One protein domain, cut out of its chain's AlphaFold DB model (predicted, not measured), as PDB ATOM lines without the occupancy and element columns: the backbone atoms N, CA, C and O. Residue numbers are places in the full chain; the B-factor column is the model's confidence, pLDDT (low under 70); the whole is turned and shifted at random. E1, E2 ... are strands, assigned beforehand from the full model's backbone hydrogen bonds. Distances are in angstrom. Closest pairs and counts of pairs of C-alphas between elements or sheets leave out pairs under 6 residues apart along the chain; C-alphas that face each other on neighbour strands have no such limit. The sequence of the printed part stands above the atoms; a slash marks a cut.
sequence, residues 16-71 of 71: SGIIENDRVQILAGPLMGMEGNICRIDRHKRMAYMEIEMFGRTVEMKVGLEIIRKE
ATOM      1  N   SER A  16     186.248 107.160 209.077       95.44
ATOM      2  CA  SER A  16     187.690 106.973 208.928       95.44
ATOM      3  C   SER A  16     188.003 105.972 207.822       95.44
ATOM      4  O   SER A  16     187.245 105.035 207.571       95.44
ATOM      5  N   GLY A  17     189.122 106.180 207.136       95.06
ATOM      6  CA  GLY A  17     189.518 105.349 206.009       95.06
ATOM      7  C   GLY A  17     191.001 105.429 205.684       95.06
ATOM      8  O   GLY A  17     191.775 106.139 206.331       95.06
ATOM      9  N   ILE A  18     191.387 104.686 204.657       95.06
ATOM     10  CA  ILE A  18     192.738 104.662 204.104       95.06
ATOM     11  C   ILE A  18     192.697 104.952 202.609       95.06
ATOM     12  O   ILE A  18     191.654 104.820 201.964       95.06
ATOM     13  N   ILE A  19     193.842 105.363 202.072       92.50
ATOM     14  CA  ILE A  19     194.072 105.403 200.630       92.50
ATOM     15  C   ILE A  19     195.089 104.310 200.308       92.50
ATOM     16  O   ILE A  19     196.216 104.376 200.798       92.50
ATOM     17  N   GLU A  20     194.678 103.328 199.512       91.75
ATOM     18  CA  GLU A  20     195.494 102.194 199.073       91.75
ATOM     19  C   GLU A  20     195.330 102.029 197.556       91.75
ATOM     20  O   GLU A  20     194.205 101.986 197.051       91.75
ATOM     21  N   ASN A  21     196.437 101.960 196.808       89.19
ATOM     22  CA  ASN A  21     196.428 101.862 195.337       89.19
ATOM     23  C   ASN A  21     195.578 102.956 194.656       89.19
ATOM     24  O   ASN A  21     194.762 102.669 193.776       89.19
ATOM     25  N   ASP A  22     195.715 104.201 195.121       85.75
ATOM     26  CA  ASP A  22     194.928 105.368 194.685       85.75
ATOM     27  C   ASP A  22     193.404 105.245 194.884       85.75
ATOM     28  O   ASP A  22     192.633 106.071 194.386       85.75
ATOM     29  N   ARG A  23     192.943 104.251 195.652       88.75
ATOM     30  CA  ARG A  23     191.534 104.058 196.002       88.75
ATOM     31  C   ARG A  23     191.294 104.326 197.473       88.75
ATOM     32  O   ARG A  23     192.131 104.054 198.326       88.75
ATOM     33  N   VAL A  24     190.118 104.864 197.763       91.31
ATOM     34  CA  VAL A  24     189.664 105.120 199.128       91.31
ATOM     35  C   VAL A  24     188.957 103.877 199.641       91.31
ATOM     36  O   VAL A  24     188.060 103.365 198.974       91.31
ATOM     37  N   GLN A  25     189.324 103.436 200.838       94.50
ATOM     38  CA  GLN A  25     188.608 102.402 201.574       94.50
ATOM     39  C   GLN A  25     188.153 102.970 202.916       94.50
ATOM     40  O   GLN A  25     188.976 103.456 203.697       94.50
ATOM     41  N   ILE A  26     186.851 102.916 203.198       95.00
ATOM     42  CA  ILE A  26     186.303 103.365 204.480       95.00
ATOM     43  C   ILE A  26     186.345 102.188 205.452       95.00
ATOM     44  O   ILE A  26     185.865 101.095 205.161       95.00
ATOM     45  N   LEU A  27     186.957 102.409 206.612       94.31
ATOM     46  CA  LEU A  27     187.159 101.389 207.640       94.31
ATOM     47  C   LEU A  27     186.125 101.483 208.763       94.31
ATOM     48  O   LEU A  27     185.814 100.471 209.386       94.31
ATOM     49  N   ALA A  28     185.591 102.678 209.032       92.19
ATOM     50  CA  ALA A  28     184.565 102.894 210.047       92.19
ATOM     51  C   ALA A  28     183.720 104.145 209.760       92.19
ATOM     52  O   ALA A  28     184.172 105.089 209.109       92.19
ATOM     53  N   GLY A  29     182.509 104.164 210.322       89.75
ATOM     54  CA  GLY A  29     181.600 105.308 210.292       89.75
ATOM     55  C   GLY A  29     180.545 105.261 209.177       89.75
ATOM     56  O   GLY A  29     180.455 104.284 208.429       89.75
ATOM     57  N   PRO A  30     179.713 106.312 209.073       88.50
ATOM     58  CA  PRO A  30     178.522 106.327 208.218       88.50
ATOM     59  C   PRO A  30     178.794 106.266 206.709       88.50
ATOM     60  O   PRO A  30     177.861 106.013 205.952       88.50
ATOM     61  N   LEU A  31     180.033 106.494 206.259       90.44
ATOM     62  CA  LEU A  31     180.406 106.407 204.841       90.44
ATOM     63  C   LEU A  31     180.797 104.994 204.386       90.44
ATOM     64  O   LEU A  31     181.131 104.809 203.219       90.44
ATOM     65  N   MET A  32     180.783 104.001 205.280       91.19
ATOM     66  CA  MET A  32     181.135 102.623 204.935       91.19
ATOM     67  C   MET A  32     180.206 102.077 203.841       91.19
ATOM     68  O   MET A  32     178.983 102.087 203.995       91.19
ATOM     69  N   GLY A  33     180.787 101.596 202.737       90.69
ATOM     70  CA  GLY A  33     180.037 101.121 201.569       90.69
ATOM     71  C   GLY A  33     179.582 102.225 200.604       90.69
ATOM     72  O   GLY A  33     178.866 101.930 199.648       90.69
ATOM     73  N   MET A  34     179.956 103.488 200.846       90.50
ATOM     74  CA  MET A  34     179.654 104.644 199.987       90.50
ATOM     75  C   MET A  34     180.895 105.185 199.256       90.50
ATOM     76  O   MET A  34     180.880 106.301 198.738       90.50
ATOM     77  N   GLU A  35     181.981 104.415 199.192       91.12
ATOM     78  CA  GLU A  35     183.273 104.823 198.626       91.12
ATOM     79  C   GLU A  35     183.155 105.278 197.172       91.12
ATOM     80  O   GLU A  35     183.780 106.260 196.774       91.12
ATOM     81  N   GLY A  36     182.308 104.604 196.391       90.44
ATOM     82  CA  GLY A  36     182.067 104.929 194.985       90.44
ATOM     83  C   GLY A  36     181.385 106.281 194.757       90.44
ATOM     84  O   GLY A  36     181.421 106.791 193.643       90.44
ATOM     85  N   ASN A  37     180.787 106.874 195.794       91.00
ATOM     86  CA  ASN A  37     180.184 108.205 195.731       91.00
ATOM     87  C   ASN A  37     181.166 109.322 196.106       91.00
ATOM     88  O   ASN A  37     180.807 110.493 195.995       91.00
ATOM     89  N   ILE A  38     182.380 108.997 196.569       91.81
ATOM     90  CA  ILE A  38     183.391 109.986 196.948       91.81
ATOM     91  C   ILE A  38     184.083 110.505 195.685       91.81
ATOM     92  O   ILE A  38     184.927 109.835 195.096       91.81
ATOM     93  N   CYS A  39     183.772 111.740 195.305       92.56
ATOM     94  CA  CYS A  39     184.371 112.389 194.140       92.56
ATOM     95  C   CYS A  39     185.725 113.024 194.470       92.56
ATOM     96  O   CYS A  39     186.603 113.135 193.615       92.56
ATOM     97  N   ARG A  40     185.897 113.494 195.712       92.56
ATOM     98  CA  ARG A  40     187.107 114.203 196.140       92.56
ATOM     99  C   ARG A  40     187.319 114.105 197.644       92.56
ATOM    100  O   ARG A  40     186.369 114.160 198.419       92.56
ATOM    101  N   ILE A  41     188.584 114.073 198.060       92.94
ATOM    102  CA  ILE A  41     188.987 114.180 199.466       92.94
ATOM    103  C   ILE A  41     189.894 115.394 199.657       92.94
ATOM    104  O   ILE A  41     190.869 115.586 198.930       92.94
ATOM    105  N   ASP A  42     189.588 116.195 200.674       93.12
ATOM    106  CA  ASP A  42     190.478 117.211 201.229       93.12
ATOM    107  C   ASP A  42     190.986 116.725 202.594       93.12
ATOM    108  O   ASP A  42     190.365 116.932 203.639       93.12
ATOM    109  N   ARG A  43     192.141 116.052 202.576       91.81
ATOM    110  CA  ARG A  43     192.779 115.493 203.779       91.81
ATOM    111  C   ARG A  43     193.207 116.563 204.783       91.81
ATOM    112  O   ARG A  43     193.236 116.293 205.977       91.81
ATOM    113  N   HIS A  44     193.526 117.770 204.310       92.19
ATOM    114  CA  HIS A  44     193.958 118.869 205.174       92.19
ATOM    115  C   HIS A  44     192.784 119.393 206.004       92.19
ATOM    116  O   HIS A  44     192.973 119.803 207.144       92.19
ATOM    117  N   LYS A  45     191.568 119.315 205.449       93.25
ATOM    118  CA  LYS A  45     190.321 119.658 206.142       93.25
ATOM    119  C   LYS A  45     189.612 118.466 206.781       93.25
ATOM    120  O   LYS A  45     188.597 118.676 207.436       93.25
ATOM    121  N   ARG A  46     190.118 117.237 206.600       94.00
ATOM    122  CA  ARG A  46     189.458 115.984 207.018       94.00
ATOM    123  C   ARG A  46     188.028 115.878 206.471       94.00
ATOM    124  O   ARG A  46     187.078 115.597 207.204       94.00
ATOM    125  N   MET A  47     187.871 116.157 205.177       93.12
ATOM    126  CA  MET A  47     186.573 116.177 204.498       93.12
ATOM    127  C   MET A  47     186.580 115.341 203.222       93.12
ATOM    128  O   MET A  47     187.538 115.372 202.449       93.12
ATOM    129  N   ALA A  48     185.460 114.675 202.960       93.25
ATOM    130  CA  ALA A  48     185.126 114.097 201.668       93.25
ATOM    131  C   ALA A  48     183.956 114.852 201.029       93.25
ATOM    132  O   ALA A  48     183.055 115.351 201.706       93.25
ATOM    133  N   TYR A  49     184.006 114.936 199.708       92.88
ATOM    134  CA  TYR A  49     182.979 115.502 198.852       92.88
ATOM    135  C   TYR A  49     182.347 114.344 198.100       92.88
ATOM    136  O   TYR A  49     183.060 113.546 197.486       92.88
ATOM    137  N   MET A  50     181.025 114.253 198.168       90.69
ATOM    138  CA  MET A  50     180.271 113.170 197.563       90.69
ATOM    139  C   MET A  50     179.194 113.702 196.640       90.69
ATOM    140  O   MET A  50     178.538 114.690 196.969       90.69
ATOM    141  N   GLU A  51     178.959 112.995 195.546       89.94
ATOM    142  CA  GLU A  51     177.793 113.201 194.697       89.94
ATOM    143  C   GLU A  51     176.791 112.074 194.940       89.94
ATOM    144  O   GLU A  51     177.088 110.888 194.770       89.94
ATOM    145  N   ILE A  52     175.593 112.454 195.383       87.12
ATOM    146  CA  ILE A  52     174.492 111.522 195.619       87.12
ATOM    147  C   ILE A  52     173.289 111.983 194.806       87.12
ATOM    148  O   ILE A  52     172.917 113.158 194.831       87.12
ATOM    149  N   GLU A  53     172.645 111.044 194.119       87.12
ATOM    150  CA  GLU A  53     171.359 111.289 193.483       87.12
ATOM    151  C   GLU A  53     170.247 111.288 194.541       87.12
ATOM    152  O   GLU A  53     169.993 110.292 195.220       87.12
ATOM    153  N   MET A  54     169.580 112.428 194.707       81.62
ATOM    154  CA  MET A  54     168.446 112.580 195.613       81.62
ATOM    155  C   MET A  54     167.330 113.340 194.913       81.62
ATOM    156  O   MET A  54     167.528 114.471 194.481       81.62
ATOM    157  N   PHE A  55     166.132 112.753 194.868       85.88
ATOM    158  CA  PHE A  55     164.950 113.365 194.244       85.88
ATOM    159  C   PHE A  55     165.160 113.710 192.755       85.88
ATOM    160  O   PHE A  55     164.747 114.775 192.302       85.88
ATOM    161  N   GLY A  56     165.831 112.825 192.006       90.81
ATOM    162  CA  GLY A  56     166.085 112.998 190.569       90.81
ATOM    163  C   GLY A  56     167.099 114.093 190.226       90.81
ATOM    164  O   GLY A  56     167.137 114.560 189.091       90.81
ATOM    165  N   ARG A  57     167.899 114.541 191.201       90.25
ATOM    166  CA  ARG A  57     168.996 115.496 191.002       90.25
ATOM    167  C   ARG A  57     170.256 115.028 191.716       90.25
ATOM    168  O   ARG A  57     170.176 114.446 192.798       90.25
ATOM    169  N   THR A  58     171.412 115.353 191.152       89.25
ATOM    170  CA  THR A  58     172.702 115.170 191.821       89.25
ATOM    171  C   THR A  58     172.919 116.292 192.827       89.25
ATOM    172  O   THR A  58     172.786 117.472 192.498       89.25
ATOM    173  N   VAL A  59     173.235 115.927 194.065       89.31
ATOM    174  CA  VAL A  59     173.560 116.863 195.143       89.31
ATOM    175  C   VAL A  59     175.000 116.623 195.582       89.31
ATOM    176  O   VAL A  59     175.361 115.494 195.914       89.31
ATOM    177  N   GLU A  60     175.800 117.693 195.624       88.94
ATOM    178  CA  GLU A  60     177.115 117.666 196.268       88.94
ATOM    179  C   GLU A  60     176.938 117.768 197.789       88.94
ATOM    180  O   GLU A  60     176.353 118.723 198.310       88.94
ATOM    181  N   MET A  61     177.466 116.786 198.511       87.19
ATOM    182  CA  MET A  61     177.490 116.748 199.967       87.19
ATOM    183  C   MET A  61     178.922 116.761 200.487       87.19
ATOM    184  O   MET A  61     179.811 116.109 199.947       87.19
ATOM    185  N   LYS A  62     179.126 117.476 201.594       90.12
ATOM    186  CA  LYS A  62     180.399 117.539 202.312       90.12
ATOM    187  C   LYS A  62     180.264 116.802 203.633       90.12
ATOM    188  O   LYS A  62     179.375 117.117 204.421       90.12
ATOM    189  N   VAL A  63     181.143 115.840 203.870       89.38
ATOM    190  CA  VAL A  63     181.093 114.941 205.030       89.38
ATOM    191  C   VAL A  63     182.473 114.822 205.669       89.38
ATOM    192  O   VAL A  63     183.494 114.947 204.994       89.38
ATOM    193  N   GLY A  64     182.511 114.615 206.986       92.50
ATOM    194  CA  GLY A  64     183.763 114.427 207.715       92.50
ATOM    195  C   GLY A  64     184.387 113.066 207.405       92.50
ATOM    196  O   GLY A  64     183.735 112.037 207.584       92.50
ATOM    197  N   LEU A  65     185.648 113.069 206.975       94.38
ATOM    198  CA  LEU A  65     186.426 111.863 206.703       94.38
ATOM    199  C   LEU A  65     187.879 112.053 207.146       94.38
ATOM    200  O   LEU A  65     188.587 112.929 206.646       94.38
ATOM    201  N   GLU A  66     188.341 111.195 208.049       95.75
ATOM    202  CA  GLU A  66     189.743 111.110 208.448       95.75
ATOM    203  C   GLU A  66     190.472 110.007 207.669       95.75
ATOM    204  O   GLU A  66     190.080 108.843 207.711       95.75
ATOM    205  N   ILE A  67     191.557 110.368 206.978       94.19
ATOM    206  CA  ILE A  67     192.448 109.397 206.330       94.19
ATOM    207  C   ILE A  67     193.598 109.085 207.280       94.19
ATOM    208  O   ILE A  67     194.469 109.927 207.494       94.19
ATOM    209  N   ILE A  68     193.591 107.880 207.845       92.81
ATOM    210  CA  ILE A  68     194.546 107.466 208.884       92.81
ATOM    211  C   ILE A  68     195.838 106.862 208.316       92.81
ATOM    212  O   ILE A  68     196.847 106.798 209.014       92.81
ATOM    213  N   ARG A  69     195.832 106.440 207.045       87.44
ATOM    214  CA  ARG A  69     197.007 105.920 206.329       87.44
ATOM    215  C   ARG A  69     196.871 106.191 204.833       87.44
ATOM    216  O   ARG A  69     195.770 106.116 204.286       87.44
ATOM    217  N   LYS A  70     197.994 106.488 204.183       77.56
ATOM    218  CA  LYS A  70     198.124 106.524 202.725       77.56
ATOM    219  C   LYS A  70     199.337 105.684 202.329       77.56
ATOM    220  O   LYS A  70     200.409 105.922 202.885       77.56
ATOM    221  N   GLU A  71     199.142 104.759 201.396       71.69
ATOM    222  CA  GLU A  71     200.213 104.049 200.679       71.69
ATOM    223  C   GLU A  71     200.313 104.524 199.229       71.69
ATOM    224  O   GLU A  71     199.257 104.875 198.649       71.69
TER     225      GLU A  71
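AT A GLANCE: This is residues 16 to 71 of the 71 residues of an uncharacterized protein of Ruminococcus sp. AM42-10AC (UniProt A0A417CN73). A single strongly twisted sheet of five strands is curled like part of a barrel and left open between its edge strands E2 and E3, while the long hairpin of E4 and E5 reaches away from the curl and makes one end of the longest axis. The longest strand, E5, runs from that hairpin's tip back through the sheet and bends to join the short hairpin of E1 and E2 at the other end. The printed part has 56 residues with five named strands, E1 to E5 in that order along the chain, and no named helix; the class is all strand. The sheet's order is E2, E1, E5, E4, E3, and it is mixed, E1 and E5 being parallel and the other neighbours antiparallel. The whole is compact, with a radius of gyration of the C-alphas of 11.2 A, yet elongated in outline, spanning 36 by 21 by 20 A.

IN THESE COORDINATES: E5, residues 57 to 70, measures 32.7 A from first to last C-alpha and ends with C-alpha 70 at (198.124, 106.524, 202.725). E4, residues 47 to 54, measures 20.5 A and ends with C-alpha 54 at (168.446, 112.580, 195.613). E3, residues 38 to 42, measures 11.0 A. E1, residues 16 to 20, measures 13.4 A and begins with C-alpha 16 at (187.690, 106.973, 208.928). E2, residues 23 to 28, measures 15.7 A.

HOW THE PARTS SIT: E5 is staggered, pairing with E4 over residues 57 to 64 and with E1 over residues 66 to 70, and it bends by 78 degrees at residue 67. E5 and E4 are an antiparallel hairpin at 149 degrees, with N 50 and O 61 at 2.8 A and N 59 and O 52 at 2.9 A, both within hydrogen-bond range. E3 and E4 form another hairpin, at 156 degrees, with N 49 and O 40 at 2.8 A. E3, E4 and E5 make a meander, each strand the antiparallel neighbour of the one before. E1 is parallel to E5: C-alphas 16 and 66 face each other at 4.6 A, and N 17 and O 66 are 2.9 A apart, within hydrogen-bond range. E1 and E2 form a hairpin at 152 degrees, with N 18 and O 25 at 2.9 A. The edge strands E2 and E3 are only just apart, closest at 8.2 A. E1 is apart from E3 and E4.

THE WHOLE: The two C-alphas farthest apart, those of Phe 55 and Glu 71, are 37.0 A from each other. From edge to edge of the sheet the strands' lines turn by 98 degrees and the way across it by 107 degrees. The links E1 to E2, E3 to E4 and E4 to E5 are tight; E2 to E3, nine residues, is short. The printed part has no cut and ends at residue 71, the chain's last residue. The mean pLDDT of the printed part is 90.6, and no printed residue is under 70.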